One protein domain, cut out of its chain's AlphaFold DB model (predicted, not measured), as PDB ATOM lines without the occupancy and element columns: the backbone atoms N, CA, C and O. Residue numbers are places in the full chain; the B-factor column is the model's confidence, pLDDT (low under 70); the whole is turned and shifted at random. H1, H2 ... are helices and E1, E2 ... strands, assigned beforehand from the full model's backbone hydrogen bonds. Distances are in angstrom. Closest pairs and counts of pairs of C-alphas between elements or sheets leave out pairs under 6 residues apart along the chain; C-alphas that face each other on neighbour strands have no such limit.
ATOM      1  N   GLU A  55     -29.497  26.029 -15.156       91.81
ATOM      2  CA  GLU A  55     -30.666  26.323 -14.326       91.81
ATOM      3  C   GLU A  55     -31.688  25.191 -14.409       91.81
ATOM      4  O   GLU A  55     -32.082  24.666 -13.374       91.81
ATOM      5  N   GLN A  56     -32.031  24.735 -15.617       92.25
ATOM      6  CA  GLN A  56     -32.969  23.624 -15.817       92.25
ATOM      7  C   GLN A  56     -32.460  22.322 -15.186       92.25
ATOM      8  O   GLN A  56     -33.218  21.581 -14.558       92.25
ATOM      9  N   LYS A  57     -31.152  22.051 -15.297       91.06
ATOM     10  CA  LYS A  57     -30.520  20.898 -14.633       91.06
ATOM     11  C   LYS A  57     -30.660  20.984 -13.113       91.06
ATOM     12  O   LYS A  57     -30.977  19.983 -12.469       91.06
ATOM     13  N   ASN A  58     -30.433  22.163 -12.539       90.44
ATOM     14  CA  ASN A  58     -30.565  22.379 -11.101       90.44
ATOM     15  C   ASN A  58     -32.023  22.321 -10.634       90.44
ATOM     16  O   ASN A  58     -32.282  21.738  -9.586       90.44
ATOM     17  N   GLU A  59     -32.967  22.841 -11.412       89.62
ATOM     18  CA  GLU A  59     -34.402  22.747 -11.137       89.62
ATOM     19  C   GLU A  59     -34.865  21.288 -11.079       89.62
ATOM     20  O   GLU A  59     -35.485  20.876 -10.104       89.62
ATOM     21  N   ILE A  60     -34.471  20.449 -12.036       87.31
ATOM     22  CA  ILE A  60     -34.810  19.017 -11.999       87.31
ATOM     23  C   ILE A  60     -34.142  18.324 -10.803       87.31
ATOM     24  O   ILE A  60     -34.755  17.528 -10.080       87.31
ATOM     25  N   LYS A  61     -32.866  18.640 -10.555       85.75
ATOM     26  CA  LYS A  61     -32.079  17.992  -9.501       85.75
ATOM     27  C   LYS A  61     -32.516  18.394  -8.096       85.75
ATOM     28  O   LYS A  61     -32.490  17.556  -7.193       85.75
ATOM     29  N   HIS A  62     -32.927  19.635  -7.882       86.75
ATOM     30  CA  HIS A  62     -33.136  20.211  -6.551       86.75
ATOM     31  C   HIS A  62     -34.565  20.719  -6.313       86.75
ATOM     32  O   HIS A  62     -34.949  20.929  -5.161       86.75
ATOM     33  N   GLY A  63     -35.374  20.840  -7.364       90.00
ATOM     34  CA  GLY A  63     -36.786  21.199  -7.304       90.00
ATOM     35  C   GLY A  63     -37.023  22.557  -6.654       90.00
ATOM     36  O   GLY A  63     -36.237  23.496  -6.803       90.00
ATOM     37  N   ALA A  64     -38.088  22.629  -5.857       90.25
ATOM     38  CA  ALA A  64     -38.538  23.857  -5.215       90.25
ATOM     39  C   ALA A  64     -37.461  24.556  -4.364       90.25
ATOM     40  O   ALA A  64     -37.425  25.784  -4.327       90.25
ATOM     41  N   ASN A  65     -36.552  23.801  -3.729       90.50
ATOM     42  CA  ASN A  65     -35.448  24.379  -2.954       90.50
ATOM     43  C   ASN A  65     -34.552  25.264  -3.839       90.50
ATOM     44  O   ASN A  65     -34.211  26.378  -3.447       90.50
ATOM     45  N   PHE A  66     -34.178  24.791  -5.034       92.69
ATOM     46  CA  PHE A  66     -33.382  25.591  -5.967       92.69
ATOM     47  C   PHE A  66     -34.210  26.717  -6.578       92.69
ATOM     48  O   PHE A  66     -33.730  27.844  -6.628       92.69
ATOM     49  N   ASN A  67     -35.452  26.440  -6.977       93.12
ATOM     50  CA  ASN A  67     -36.311  27.441  -7.612       93.12
ATOM     51  C   ASN A  67     -36.523  28.661  -6.711       93.12
ATOM     52  O   ASN A  67     -36.472  29.790  -7.191       93.12
ATOM     53  N   TYR A  68     -36.678  28.454  -5.400       94.31
ATOM     54  CA  TYR A  68     -36.793  29.556  -4.452       94.31
ATOM     55  C   TYR A  68     -35.492  30.372  -4.337       94.31
ATOM     56  O   TYR A  68     -35.525  31.598  -4.389       94.31
ATOM     57  N   LEU A  69     -34.322  29.725  -4.256       95.12
ATOM     58  CA  LEU A  69     -33.035  30.440  -4.243       95.12
ATOM     59  C   LEU A  69     -32.771  31.184  -5.554       95.12
ATOM     60  O   LEU A  69     -32.254  32.301  -5.538       95.12
ATOM     61  N   HIS A  70     -33.141  30.584  -6.684       95.62
ATOM     62  CA  HIS A  70     -33.051  31.221  -7.988       95.62
ATOM     63  C   HIS A  70     -33.974  32.443  -8.064       95.62
ATOM     64  O   HIS A  70     -33.526  33.512  -8.472       95.62
ATOM     65  N   PHE A  71     -35.211  32.331  -7.572       96.06
ATOM     66  CA  PHE A  71     -36.133  33.459  -7.432       96.06
ATOM     67  C   PHE A  71     -35.510  34.601  -6.620       96.06
ATOM     68  O   PHE A  71     -35.508  35.742  -7.083       96.06
ATOM     69  N   LEU A  72     -34.915  34.312  -5.459       96.69
ATOM     70  CA  LEU A  72     -34.245  35.337  -4.655       96.69
ATOM     71  C   LEU A  72     -33.086  35.988  -5.404       96.69
ATOM     72  O   LEU A  72     -32.954  37.209  -5.390       96.69
ATOM     73  N   LYS A  73     -32.262  35.186  -6.084       96.50
ATOM     74  CA  LYS A  73     -31.131  35.682  -6.870       96.50
ATOM     75  C   LYS A  73     -31.586  36.632  -7.979       96.50
ATOM     76  O   LYS A  73     -30.958  37.664  -8.181       96.50
ATOM     77  N   THR A  74     -32.667  36.301  -8.674       96.06
ATOM     78  CA  THR A  74     -33.181  37.090  -9.801       96.06
ATOM     79  C   THR A  74     -33.876  38.379  -9.346       96.06
ATOM     80  O   THR A  74     -33.858  39.362 -10.078       96.06
ATOM     81  N   ASN A  75     -34.432  38.408  -8.130       96.69
ATOM     82  CA  ASN A  75     -35.243  39.525  -7.622       96.69
ATOM     83  C   ASN A  75     -34.547  40.388  -6.554       96.69
ATOM     84  O   ASN A  75     -35.198  41.175  -5.874       96.69
ATOM     85  N   THR A  76     -33.233  40.251  -6.377       97.31
ATOM     86  CA  THR A  76     -32.457  41.073  -5.432       97.31
ATOM     87  C   THR A  76     -31.139  41.523  -6.059       97.31
ATOM     88  O   THR A  76     -30.611  40.811  -6.919       97.31
ATOM     89  N   PRO A  77     -30.572  42.674  -5.659       96.69
ATOM     90  CA  PRO A  77     -29.287  43.132  -6.176       96.69
ATOM     91  C   PRO A  77     -28.116  42.248  -5.687       96.69
ATOM     92  O   PRO A  77     -28.267  41.506  -4.714       96.69
ATOM     93  N   PRO A  78     -26.948  42.275  -6.359       96.75
ATOM     94  CA  PRO A  78     -25.805  41.420  -6.019       96.75
ATOM     95  C   PRO A  78     -25.267  41.588  -4.589       96.75
ATOM     96  O   PRO A  78     -24.805  40.616  -3.998       96.75
ATOM     97  N   ASP A  79     -25.345  42.792  -4.029       95.94
ATOM     98  CA  ASP A  79     -24.904  43.158  -2.679       95.94
ATOM     99  C   ASP A  79     -25.975  42.917  -1.599       95.94
ATOM    100  O   ASP A  79     -25.778  43.262  -0.432       95.94
ATOM    101  N   ALA A  80     -27.115  42.310  -1.956       96.88
ATOM    102  CA  ALA A  80     -28.204  42.096  -1.014       96.88
ATOM    103  C   ALA A  80     -27.791  41.207   0.169       96.88
ATOM    104  O   ALA A  80     -27.198  40.132   0.013       96.88
ATOM    105  N   VAL A  81     -28.208  41.636   1.360       96.00
ATOM    106  CA  VAL A  81     -28.158  40.857   2.593       96.00
ATOM    107  C   VAL A  81     -29.590  40.465   2.927       96.00
ATOM    108  O   VAL A  81     -30.414  41.309   3.286       96.00
ATOM    109  N   ILE A  82     -29.889  39.183   2.748       95.94
ATOM    110  CA  ILE A  82     -31.236  38.627   2.800       95.94
ATOM    111  C   ILE A  82     -31.438  37.927   4.146       95.94
ATOM    112  O   ILE A  82     -30.734  36.963   4.461       95.94
ATOM    113  N   LEU A  83     -32.415  38.390   4.923       94.31
ATOM    114  CA  LEU A  83     -32.880  37.699   6.120       94.31
ATOM    115  C   LEU A  83     -33.758  36.519   5.708       94.31
ATOM    116  O   LEU A  83     -34.790  36.698   5.066       94.31
ATOM    117  N   PHE A  84     -33.328  35.321   6.070       93.06
ATOM    118  CA  PHE A  84     -34.056  34.079   5.883       93.06
ATOM    119  C   PHE A  84     -34.860  33.720   7.133       93.06
ATOM    120  O   PHE A  84     -34.358  33.919   8.247       93.06
ATOM    121  N   PRO A  85     -36.043  33.104   6.965       90.31
ATOM    122  CA  PRO A  85     -36.798  32.529   8.068       90.31
ATOM    123  C   PRO A  85     -35.987  31.491   8.850       90.31
ATOM    124  O   PRO A  85     -35.008  30.940   8.321       90.31
ATOM    125  N   PRO A  86     -36.399  31.182  10.091       88.62
ATOM    126  CA  PRO A  86     -35.729  30.167  10.877       88.62
ATOM    127  C   PRO A  86     -35.696  28.805  10.169       88.62
ATOM    128  O   PRO A  86     -36.654  28.411   9.505       88.62
ATOM    129  N   LYS A  87     -34.621  28.031  10.326       86.38
ATOM    130  CA  LYS A  87     -34.485  26.697   9.716       86.38
ATOM    131  C   LYS A  87     -35.606  25.745  10.111       86.38
ATOM    132  O   LYS A  87     -35.993  24.914   9.289       86.38
ATOM    133  N   ASP A  88     -36.110  25.868  11.333       84.06
ATOM    134  CA  ASP A  88     -37.195  25.026  11.837       84.06
ATOM    135  C   ASP A  88     -38.503  25.317  11.104       84.06
ATOM    136  O   ASP A  88     -39.207  24.388  10.718       84.06
ATOM    137  N   THR A  89     -38.772  26.579  10.766       83.56
ATOM    138  CA  THR A  89     -39.894  26.951   9.898       83.56
ATOM    139  C   THR A  89     -39.848  26.189   8.572       83.56
ATOM    140  O   THR A  89     -40.856  25.647   8.122       83.56
ATOM    141  N   LEU A  90     -38.659  26.058   7.976       83.75
ATOM    142  CA  LEU A  90     -38.469  25.375   6.691       83.75
ATOM    143  C   LEU A  90     -38.785  23.872   6.749       83.75
ATOM    144  O   LEU A  90     -39.057  23.277   5.707       83.75
ATOM    145  N   LEU A  91     -38.760  23.245   7.934       80.69
ATOM    146  CA  LEU A  91     -39.138  21.836   8.109       80.69
ATOM    147  C   LEU A  91     -40.622  21.601   7.851       80.69
ATOM    148  O   LEU A  91     -41.014  20.504   7.453       80.69
ATOM    149  N   HIS A  92     -41.458  22.600   8.123       79.31
ATOM    150  CA  HIS A  92     -42.907  22.440   8.116       79.31
ATOM    151  C   HIS A  92     -43.530  22.763   6.756       79.31
ATOM    152  O   HIS A  92     -44.603  22.234   6.447       79.31
ATOM    153  N   VAL A  93     -42.811  23.495   5.902       85.06
ATOM    154  CA  VAL A  93     -43.250  23.885   4.559       85.06
ATOM    155  C   VAL A  93     -43.314  22.667   3.638       85.06
ATOM    156  O   VAL A  93     -42.289  22.130   3.217       85.06
ATOM    157  N   LYS A  94     -44.536  22.239   3.287       84.12
ATOM    158  CA  LYS A  94     -44.777  21.048   2.448       84.12
ATOM    159  C   LYS A  94     -43.998  21.079   1.133       84.12
ATOM    160  O   LYS A  94     -43.433  20.064   0.753       84.12
ATOM    161  N   LEU A  95     -43.893  22.252   0.507       84.50
ATOM    162  CA  LEU A  95     -43.202  22.448  -0.770       84.50
ATOM    163  C   LEU A  95     -41.721  22.021  -0.744       84.50
ATOM    164  O   LEU A  95     -41.162  21.667  -1.778       84.50
ATOM    165  N   PHE A  96     -41.073  22.049   0.425       83.69
ATOM    166  CA  PHE A  96     -39.649  21.734   0.567       83.69
ATOM    167  C   PHE A  96     -39.373  20.372   1.221       83.69
ATOM    168  O   PHE A  96     -38.204  20.017   1.387       83.69
ATOM    169  N   LYS A  97     -40.412  19.593   1.569       69.31
ATOM    170  CA  LYS A  97     -40.282  18.310   2.289       69.31
ATOM    171  C   LYS A  97     -39.786  17.142   1.429       69.31
ATOM    172  O   LYS A  97     -39.267  16.175   1.978       69.31
ATOM    173  N   ASP A  98     -39.880  17.236   0.105       55.06
ATOM    174  CA  ASP A  98     -39.837  16.054  -0.770       55.06
ATOM    175  C   ASP A  98     -38.443  15.495  -1.102       55.06
ATOM    176  O   ASP A  98     -38.333  14.576  -1.914       55.06
ATOM    177  N   LYS A  99     -37.351  15.977  -0.483       57.44
ATOM    178  CA  LYS A  99     -36.037  15.320  -0.626       57.44
ATOM    179  C   LYS A  99     -35.374  15.037   0.729       57.44
ATOM    180  O   LYS A  99     -35.037  15.979   1.443       57.44
ATOM    181  N   PRO A 100     -35.077  13.757   1.052       49.38
ATOM    182  CA  PRO A 100     -34.405  13.367   2.299       49.38
ATOM    183  C   PRO A 100     -32.929  13.795   2.357       49.38
ATOM    184  O   PRO A 100     -32.273  13.658   3.388       49.38
ATOM    185  N   SER A 101     -32.385  14.335   1.263       56.88
ATOM    186  CA  SER A 101     -31.033  14.877   1.249       56.88
ATOM    187  C   SER A 101     -30.979  16.204   2.008       56.88
ATOM    188  O   SER A 101     -31.241  17.275   1.460       56.88
ATOM    189  N   ASN A 102     -30.572  16.139   3.277       59.91
ATOM    190  CA  ASN A 102     -30.290  17.323   4.091       59.91
ATOM    191  C   ASN A 102     -29.234  18.245   3.445       59.91
ATOM    192  O   ASN A 102     -29.228  19.448   3.720       59.91
ATOM    193  N   SER A 103     -28.363  17.713   2.574       70.19
ATOM    194  CA  SER A 103     -27.266  18.474   1.971       70.19
ATOM    195  C   SER A 103     -27.724  19.466   0.901       70.19
ATOM    196  O   SER A 103     -27.119  20.530   0.800       70.19
ATOM    197  N   ALA A 104     -28.801  19.175   0.164       78.25
ATOM    198  CA  ALA A 104     -29.336  20.033  -0.895       78.25
ATOM    199  C   ALA A 104     -30.693  20.642  -0.514       78.25
ATOM    200  O   ALA A 104     -31.707  20.400  -1.168       78.25
ATOM    201  N   SER A 105     -30.705  21.395   0.586       86.88
ATOM    202  CA  SER A 105     -31.918  21.978   1.158       86.88
ATOM    203  C   SER A 105     -31.718  23.434   1.559       86.88
ATOM    204  O   SER A 105     -30.607  23.836   1.916       86.88
ATOM    205  N   LEU A 106     -32.813  24.201   1.609       89.06
ATOM    206  CA  LEU A 106     -32.820  25.567   2.152       89.06
ATOM    207  C   LEU A 106     -32.357  25.642   3.618       89.06
ATOM    208  O   LEU A 106     -32.035  26.718   4.095       89.06
ATOM    209  N   ARG A 107     -32.298  24.522   4.352       87.62
ATOM    210  CA  ARG A 107     -31.785  24.479   5.735       87.62
ATOM    211  C   ARG A 107     -30.253  24.478   5.793       87.62
ATOM    212  O   ARG A 107     -29.664  24.858   6.811       87.62
ATOM    213  N   ASN A 108     -29.594  24.039   4.719       89.38
ATOM    214  CA  ASN A 108     -28.142  24.022   4.627       89.38
ATOM    215  C   ASN A 108     -27.624  25.405   4.209       89.38
ATOM    216  O   ASN A 108     -27.688  25.786   3.041       89.38
ATOM    217  N   ARG A 109     -27.043  26.135   5.173       89.88
ATOM    218  CA  ARG A 109     -26.541  27.504   4.972       89.88
ATOM    219  C   ARG A 109     -25.511  27.600   3.847       89.88
ATOM    220  O   ARG A 109     -25.559  28.551   3.071       89.88
ATOM    221  N   ILE A 110     -24.599  26.629   3.763       90.69
ATOM    222  CA  ILE A 110     -23.517  26.621   2.768       90.69
ATOM    223  C   ILE A 110     -24.115  26.421   1.376       90.69
ATOM    224  O   ILE A 110     -23.814  27.174   0.453       90.69
ATOM    225  N   TRP A 111     -25.015  25.445   1.249       91.81
ATOM    226  CA  TRP A 111     -25.685  25.141  -0.010       91.81
ATOM    227  C   TRP A 111     -26.551  26.310  -0.488       91.81
ATOM    228  O   TRP A 111     -26.429  26.731  -1.635       91.81
ATOM    229  N   ALA A 112     -27.360  26.894   0.399       92.75
ATOM    230  CA  ALA A 112     -28.180  28.051   0.061       92.75
ATOM    231  C   ALA A 112     -27.325  29.246  -0.395       92.75
ATOM    232  O   ALA A 112     -27.605  29.838  -1.436       92.75
ATOM    233  N   SER A 113     -26.244  29.543   0.337       94.12
ATOM    234  CA  SER A 113     -25.322  30.641   0.010       94.12
ATOM    235  C   SER A 113     -24.636  30.443  -1.345       94.12
ATOM    236  O   SER A 113     -24.479  31.406  -2.089       94.12
ATOM    237  N   TYR A 114     -24.279  29.203  -1.702       94.25
ATOM    238  CA  TYR A 114     -23.671  28.891  -2.999       94.25
ATOM    239  C   TYR A 114     -24.561  29.325  -4.174       94.25
ATOM    240  O   TYR A 114     -24.082  29.956  -5.116       94.25
ATOM    241  N   PHE A 115     -25.866  29.046  -4.114       94.69
ATOM    242  CA  PHE A 115     -26.768  29.351  -5.228       94.69
ATOM    243  C   PHE A 115     -27.126  30.833  -5.347       94.69
ATOM    244  O   PHE A 115     -27.326  31.313  -6.467       94.69
ATOM    245  N   VAL A 116     -27.173  31.570  -4.235       95.75
ATOM    246  CA  VAL A 116     -27.515  33.005  -4.254       95.75
ATOM    247  C   VAL A 116     -26.311  33.933  -4.405       95.75
ATOM    248  O   VAL A 116     -26.507  35.133  -4.623       95.75
ATOM    249  N   TYR A 117     -25.084  33.404  -4.325       95.38
ATOM    250  CA  TYR A 117     -23.852  34.180  -4.475       95.38
ATOM    251  C   TYR A 117     -23.942  35.153  -5.674       95.38
ATOM    252  O   TYR A 117     -24.416  34.752  -6.751       95.38
ATOM    253  N   PRO A 118     -23.531  36.431  -5.518       96.44
ATOM    254  CA  PRO A 118     -22.766  37.024  -4.399       96.44
ATOM    255  C   PRO A 118     -23.563  37.502  -3.167       96.44
ATOM    256  O   PRO A 118     -22.974  38.070  -2.251       96.44
ATOM    257  N   ARG A 119     -24.873  37.246  -3.100       97.31
ATOM    258  CA  ARG A 119     -25.736  37.714  -2.001       97.31
ATOM    259  C   ARG A 119     -25.431  36.984  -0.697       97.31
ATOM    260  O   ARG A 119     -25.092  35.799  -0.704       97.31
ATOM    261  N   LYS A 120     -25.621  37.663   0.435       95.31
ATOM    262  CA  LYS A 120     -25.433  37.085   1.773       95.31
ATOM    263  C   LYS A 120     -26.777  36.667   2.361       95.31
ATOM    264  O   LYS A 120     -27.684  37.485   2.447       95.31
ATOM    265  N   ILE A 121     -26.891  35.422   2.826       93.81
ATOM    266  CA  ILE A 121     -28.057  34.951   3.588       93.81
ATOM    267  C   ILE A 121     -27.734  34.963   5.082       93.81
ATOM    268  O   ILE A 121     -26.703  34.437   5.506       93.81
ATOM    269  N   ILE A 122     -28.647  35.508   5.883       92.44
ATOM    270  CA  ILE A 122     -28.605  35.457   7.346       92.44
ATOM    271  C   ILE A 122     -29.880  34.767   7.826       92.44
ATOM    272  O   ILE A 122     -30.968  35.207   7.491       92.44
ATOM    273  N   TYR A 123     -29.764  33.690   8.599       91.69
ATOM    274  CA  TYR A 123     -30.928  32.967   9.125       91.69
ATOM    275  C   TYR A 123     -31.380  33.576  10.451       91.69
ATOM    276  O   TYR A 123     -30.544  33.869  11.308       91.69
ATOM    277  N   ALA A 124     -32.692  33.695  10.636       89.94
ATOM    278  CA  ALA A 124     -33.299  34.237  11.847       89.94
ATOM    279  C   ALA A 124     -33.089  33.381  13.114       89.94
ATOM    280  O   ALA A 124     -33.236  33.915  14.207       89.94
ATOM    281  N   ASP A 125     -32.677  32.106  12.997       83.62
ATOM    282  CA  ASP A 125     -32.509  31.144  14.113       83.62
ATOM    283  C   ASP A 125     -31.775  31.714  15.341       83.62
ATOM    284  O   ASP A 125     -32.037  31.328  16.475       83.62
ATOM    285  N   SER A 126     -30.788  32.581  15.105       67.06
ATOM    286  CA  SER A 126     -29.866  33.092  16.126       67.06
ATOM    287  C   SER A 126     -30.058  34.578  16.430       67.06
ATOM    288  O   SER A 126     -29.192  35.194  17.048       67.06
ATOM    289  N   LEU A 127     -31.146  35.181  15.953       78.31
ATOM    290  CA  LEU A 127     -31.339  36.624  15.983       78.31
ATOM    291  C   LEU A 127     -32.461  37.020  16.942       78.31
ATOM    292  O   LEU A 127     -33.551  36.462  16.916       78.31
ATOM    293  N   LYS A 128     -32.206  38.042  17.769       72.25
ATOM    294  CA  LYS A 128     -33.226  38.661  18.639       72.25
ATOM    295  C   LYS A 128     -34.122  39.667  17.895       72.25
ATOM    296  O   LYS A 128     -35.056  40.198  18.480       72.25
ATOM    297  N   GLY A 129     -33.821  39.951  16.628       76.88
ATOM    298  CA  GLY A 129     -34.511  40.921  15.776       76.88
ATOM    299  C   GLY A 129     -33.822  41.044  14.414       76.88
ATOM    300  O   GLY A 129     -32.824  40.369  14.169       76.88
ATOM    301  N   CYS A 130     -34.338  41.901  13.531       81.94
ATOM    302  CA  CYS A 130     -33.750  42.116  12.205       81.94
ATOM    303  C   CYS A 130     -32.406  42.879  12.310       81.94
ATOM    304  O   CYS A 130     -32.402  44.008  12.806       81.94
ATOM    305  N   PRO A 131     -31.273  42.309  11.851       86.12
ATOM    306  CA  PRO A 131     -29.966  42.962  11.906       86.12
ATOM    307  C   PRO A 131     -29.877  44.244  11.069       86.12
ATOM    308  O   PRO A 131     -30.560  44.402  10.053       86.12
ATOM    309  N   ALA A 132     -28.966  45.131  11.471       86.69
ATOM    310  CA  ALA A 132     -28.715  46.420  10.830       86.69
ATOM    311  C   ALA A 132     -28.023  46.307   9.458       86.69
ATOM    312  O   ALA A 132     -27.919  47.287   8.732       86.69
ATOM    313  N   GLU A 133     -27.575  45.144   9.032       90.44
ATOM    314  CA  GLU A 133     -27.008  44.933   7.700       90.44
ATOM    315  C   GLU A 133     -28.029  44.385   6.695       90.44
ATOM    316  O   GLU A 133     -27.755  44.379   5.500       90.44
ATOM    317  N   VAL A 134     -29.200  43.926   7.154       93.19
ATOM    318  CA  VAL A 134     -30.216  43.328   6.280       93.19
ATOM    319  C   VAL A 134     -30.842  44.388   5.384       93.19
ATOM    320  O   VAL A 134     -31.311  45.424   5.862       93.19
ATOM    321  N   THR A 135     -30.884  44.081   4.088       94.88
ATOM    322  CA  THR A 135     -31.512  44.913   3.057       94.88
ATOM    323  C   THR A 135     -32.790  44.294   2.503       94.88
ATOM    324  O   THR A 135     -33.639  45.023   2.000       94.88
ATOM    325  N   HIS A 136     -32.952  42.971   2.590       95.50
ATOM    326  CA  HIS A 136     -34.121  42.259   2.073       95.50
ATOM    327  C   HIS A 136     -34.597  41.180   3.047       95.50
ATOM    328  O   HIS A 136     -33.789  40.550   3.724       95.50
ATOM    329  N   ILE A 137     -35.900  40.915   3.072       94.38
ATOM    330  CA  ILE A 137     -36.514  39.828   3.841       94.38
ATOM    331  C   ILE A 137     -37.033  38.781   2.864       94.38
ATOM    332  O   ILE A 137     -37.858  39.088   2.005       94.38
ATOM    333  N   ALA A 138     -36.551  37.548   2.990       95.31
ATOM    334  CA  ALA A 138     -37.121  36.404   2.297       95.31
ATOM    335  C   ALA A 138     -38.381  35.949   3.039       95.31
ATOM    336  O   ALA A 138     -38.337  35.668   4.236       95.31
ATOM    337  N   VAL A 139     -39.494  35.870   2.315       93.56
ATOM    338  CA  VAL A 139     -40.766  35.371   2.828       93.56
ATOM    339  C   VAL A 139     -40.986  33.947   2.348       93.56
ATOM    340  O   VAL A 139     -40.928  33.682   1.141       93.56
ATOM    341  N   ILE A 140     -41.243  33.044   3.290       92.38
ATOM    342  CA  ILE A 140     -41.512  31.629   3.035       92.38
ATOM    343  C   ILE A 140     -42.706  31.194   3.869       92.38
ATOM    344  O   ILE A 140     -42.653  31.234   5.093       92.38
ATOM    345  N   ASP A 141     -43.754  30.729   3.199       90.25
ATOM    346  CA  ASP A 141     -45.014  30.327   3.824       90.25
ATOM    347  C   ASP A 141     -45.528  31.379   4.825       90.25
ATOM    348  O   ASP A 141     -45.883  31.078   5.959       90.25
ATOM    349  N   LYS A 142     -45.492  32.654   4.405       87.75
ATOM    350  CA  LYS A 142     -45.843  33.849   5.200       87.75
ATOM    351  C   LYS A 142     -44.921  34.172   6.388       87.75
ATOM    352  O   LYS A 142     -45.094  35.224   6.999       87.75
ATOM    353  N   HIS A 143     -43.910  33.361   6.684       89.00
ATOM    354  CA  HIS A 143     -42.850  33.752   7.613       89.00
ATOM    355  C   HIS A 143     -41.913  34.756   6.958       89.00
ATOM    356  O   HIS A 143     -41.527  34.571   5.808       89.00
ATOM    357  N   GLY A 144     -41.533  35.794   7.689       87.88
ATOM    358  CA  GLY A 144     -40.783  36.953   7.220       87.88
ATOM    359  C   GLY A 144     -41.582  38.255   7.341       87.88
ATOM    360  O   GLY A 144     -40.993  39.312   7.564       87.88
ATOM    361  N   TYR A 145     -42.916  38.196   7.259       88.81
ATOM    362  CA  TYR A 145     -43.763  39.386   7.403       88.81
ATOM    363  C   TYR A 145     -43.681  40.016   8.796       88.81
ATOM    364  O   TYR A 145     -43.839  41.225   8.917       88.81
ATOM    365  N   GLU A 146     -43.337  39.243   9.827       86.12
ATOM    366  CA  GLU A 146     -43.099  39.727  11.191       86.12
ATOM    367  C   GLU A 146     -41.962  40.759  11.301       86.12
ATOM    368  O   GLU A 146     -41.892  41.497  12.282       86.12
ATOM    369  N   TYR A 147     -41.074  40.829  10.303       84.88
ATOM    370  CA  TYR A 147     -39.980  41.802  10.252       84.88
ATOM    371  C   TYR A 147     -40.325  43.061   9.443       84.88
ATOM    372  O   TYR A 147     -39.517  43.991   9.380       84.88
ATOM    373  N   VAL A 148     -41.509  43.110   8.827       82.81
ATOM    374  CA  VAL A 148     -42.001  44.262   8.069       82.81
ATOM    375  C   VAL A 148     -42.861  45.127   8.995       82.81
ATOM    376  O   VAL A 148     -43.745  44.628   9.679       82.81
ATOM    377  N   LYS A 149     -42.566  46.433   9.056       67.19
ATOM    378  CA  LYS A 149     -43.215  47.372   9.993       67.19
ATOM    379  C   LYS A 149     -44.650  47.734   9.608       67.19
ATOM    380  O   LYS A 149     -45.442  48.063  10.487       67.19
ATOM    381  N   ASP A 150     -44.965  47.695   8.318       67.69
ATOM    382  CA  ASP A 150     -46.294  48.029   7.814       67.69
ATOM    383  C   ASP A 150     -47.211  46.816   7.965       67.69
ATOM    384  O   ASP A 150     -46.801  45.684   7.711       67.69
ATOM    385  N   SER A 151     -48.448  47.045   8.404       61.91
ATOM    386  CA  SER A 151     -49.443  46.003   8.664       61.91
ATOM    387  C   SER A 151     -49.822  45.312   7.351       61.91
ATOM    388  O   SER A 151     -50.755  45.713   6.660       61.91
ATOM    389  N   VAL A 152     -49.060  44.290   6.969       77.56
ATOM    390  CA  VAL A 152     -49.392  43.454   5.821       77.56
ATOM    391  C   VAL A 152     -50.615  42.627   6.194       77.56
ATOM    392  O   VAL A 152     -50.598  41.888   7.178       77.56
ATOM    393  N   ASP A 153     -51.672  42.733   5.394       82.75
ATOM    394  CA  ASP A 153     -52.810  41.833   5.513       82.75
ATOM    395  C   ASP A 153     -52.380  40.405   5.141       82.75
ATOM    396  O   ASP A 153     -52.248  40.038   3.971       82.75
ATOM    397  N   LEU A 154     -52.156  39.581   6.166       82.31
ATOM    398  CA  LEU A 154     -51.728  38.191   6.016       82.31
ATOM    399  C   LEU A 154     -52.741  37.333   5.245       82.31
ATOM    400  O   LEU A 154     -52.371  36.251   4.778       82.31
ATOM    401  N   ALA A 155     -54.001  37.765   5.109       83.00
ATOM    402  CA  ALA A 155     -55.002  37.042   4.330       83.00
ATOM    403  C   ALA A 155     -54.708  37.112   2.825       83.00
ATOM    404  O   ALA A 155     -54.860  36.109   2.127       83.00
ATOM    405  N   THR A 156     -54.231  38.263   2.345       85.94
ATOM    406  CA  THR A 156     -53.955  38.530   0.923       85.94
ATOM    407  C   THR A 156     -52.472  38.437   0.560       85.94
ATOM    408  O   THR A 156     -52.126  38.344  -0.619       85.94
ATOM    409  N   ALA A 157     -51.587  38.408   1.557       87.44
ATOM    410  CA  ALA A 157     -50.148  38.341   1.357       87.44
ATOM    411  C   ALA A 157     -49.686  37.044   0.653       87.44
ATOM    412  O   ALA A 157     -50.119  35.944   1.029       87.44
ATOM    413  N   PRO A 158     -48.769  37.137  -0.331       91.00
ATOM    414  CA  PRO A 158     -48.221  35.962  -0.995       91.00
ATOM    415  C   PRO A 158     -47.446  35.076  -0.014       91.00
ATOM    416  O   PRO A 158     -46.709  35.546   0.848       91.00
ATOM    417  N   ALA A 159     -47.570  33.757  -0.177       90.75
ATOM    418  CA  ALA A 159     -46.855  32.803   0.668       90.75
ATOM    419  C   ALA A 159     -45.330  32.851   0.455       90.75
ATOM    420  O   ALA A 159     -44.577  32.588   1.385       90.75
ATOM    421  N   PHE A 160     -44.867  33.198  -0.750       92.75
ATOM    422  CA  PHE A 160     -43.449  33.278  -1.098       92.75
ATOM    423  C   PHE A 160     -43.154  34.630  -1.746       92.75
ATOM    424  O   PHE A 160     -43.756  34.969  -2.763       92.75
ATOM    425  N   SER A 161     -42.221  35.394  -1.184       94.00
ATOM    426  CA  SER A 161     -41.793  36.681  -1.749       94.00
ATOM    427  C   SER A 161     -40.409  37.089  -1.251       94.00
ATOM    428  O   SER A 161     -39.821  36.430  -0.397       94.00
ATOM    429  N   VAL A 162     -39.885  38.198  -1.768       94.88
ATOM    430  CA  VAL A 162     -38.733  38.897  -1.195       94.88
ATOM    431  C   VAL A 162     -39.053  40.380  -1.105       94.88
ATOM    432  O   VAL A 162     -39.554  40.962  -2.064       94.88
ATOM    433  N   ILE A 163     -38.827  40.971   0.064       93.25
ATOM    434  CA  ILE A 163     -39.274  42.329   0.376       93.25
ATOM    435  C   ILE A 163     -38.046  43.188   0.670       93.25
ATOM    436  O   ILE A 163     -37.303  42.857   1.598       93.25
ATOM    437  N   PRO A 164     -37.797  44.272  -0.083       93.12
ATOM    438  CA  PRO A 164     -36.744  45.215   0.256       93.12
ATOM    439  C   PRO A 164     -37.133  45.999   1.514       93.12
ATOM    440  O   PRO A 164     -38.239  46.531   1.616       93.12
ATOM    441  N   ILE A 165     -36.210  46.104   2.465       87.44
ATOM    442  CA  ILE A 165     -36.375  46.960   3.636       87.44
ATOM    443  C   ILE A 165     -35.917  48.362   3.238       87.44
ATOM    444  O   ILE A 165     -34.723  48.606   3.066       87.44
TER     445      ILE A 165
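This is residues 55 to 165 of the 167 residues of an uncharacterized protein of Sanguibacteroides justesenii (UniProt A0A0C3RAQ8). A small twisted sheet of four short strands has H2 packed along one of its faces, while H4 sits beside H2 near the edge strand E2. H1 turns off the beginning of H2 away from the sheet, H3 lies off the end of E1, and long loops fill much of the rest. The printed part has 111 residues, with four named helices and four named strands in the order H1 H2 E1 H3 H4 E2 E3 E4; the sheet's order is E2 E1 E3 E4, mixed. The class is mixed, helices and strands, though under half of the residues are in named elements. The whole is compact, with a radius of gyration of the C-alphas of 13.4 A and spans of 38 by 30 by 25 A.

Start with the sheet: E1 is residues 81 to 84, E2 is 120 to 123, E3 is 136 to 140 and spans 13.0 A, and E4 is 160 to 164 and spans 13.8 A. Find C-alpha 164, where E4 ends, at (-36.744, 45.215, 0.256). Then find C-alpha 64 at (-38.538, 23.857, -5.215); from there H2 runs 15.0 A to residue 74. H1 is residues 55 to 62, beginning at C-alpha 55 at (-30.666, 26.323, -14.326); H3 is residues 87 to 92 and H4 residues 109 to 116.

Look first at E1 and E3, parallel, with N 83 and O 136 2.8 A apart, within hydrogen-bond range. E2 and E1 are parallel too, with N 84 and O 122 at 2.8 A. The hairpin E3 and E4 is antiparallel, with N 137 and O 163 at 2.8 A. H2 is on the sheet at a height of 10.4 A, over E3 and along the strands, at 23 degrees to E3 on the local plane. H4 only grazes the sheet; its closest C-alphas to E2 are those of Ser 113 and Ile 121, 6.2 A apart. H4 touches H2 at a steep tilt of 52 degrees, the same way; their closest C-alphas, Lys 73 and Val 116, are 5.2 A apart. E1, H3 H4, E2 form a strand-helix-strand unit, two parallel neighbour strands with helices between, whose crossover is right-handed. H3 is only just not on the sheet, with 4 pairs of C-alphas within 10 A. H1 and H2 only just touch, only at the corner, with 3 pairs within 8 A; the closest C-alphas are those of Glu 59 and Phe 66, 6.0 A apart. Every O i to N i+4 pair is within hydrogen-bond range in H1, H2 and H4; H3 has 0 of 2, but 3 of 3 O i to N i+3 pairs.

The two C-alphas farthest apart are those of Lys 57 and Ser 151, 39.1 A. The printed part has no cut, and the links H3 to H4, E2 to E3 and E3 to E4 are long. Look for pLDDT under 70 at residues 97 to 102, 126 and 149 to 151.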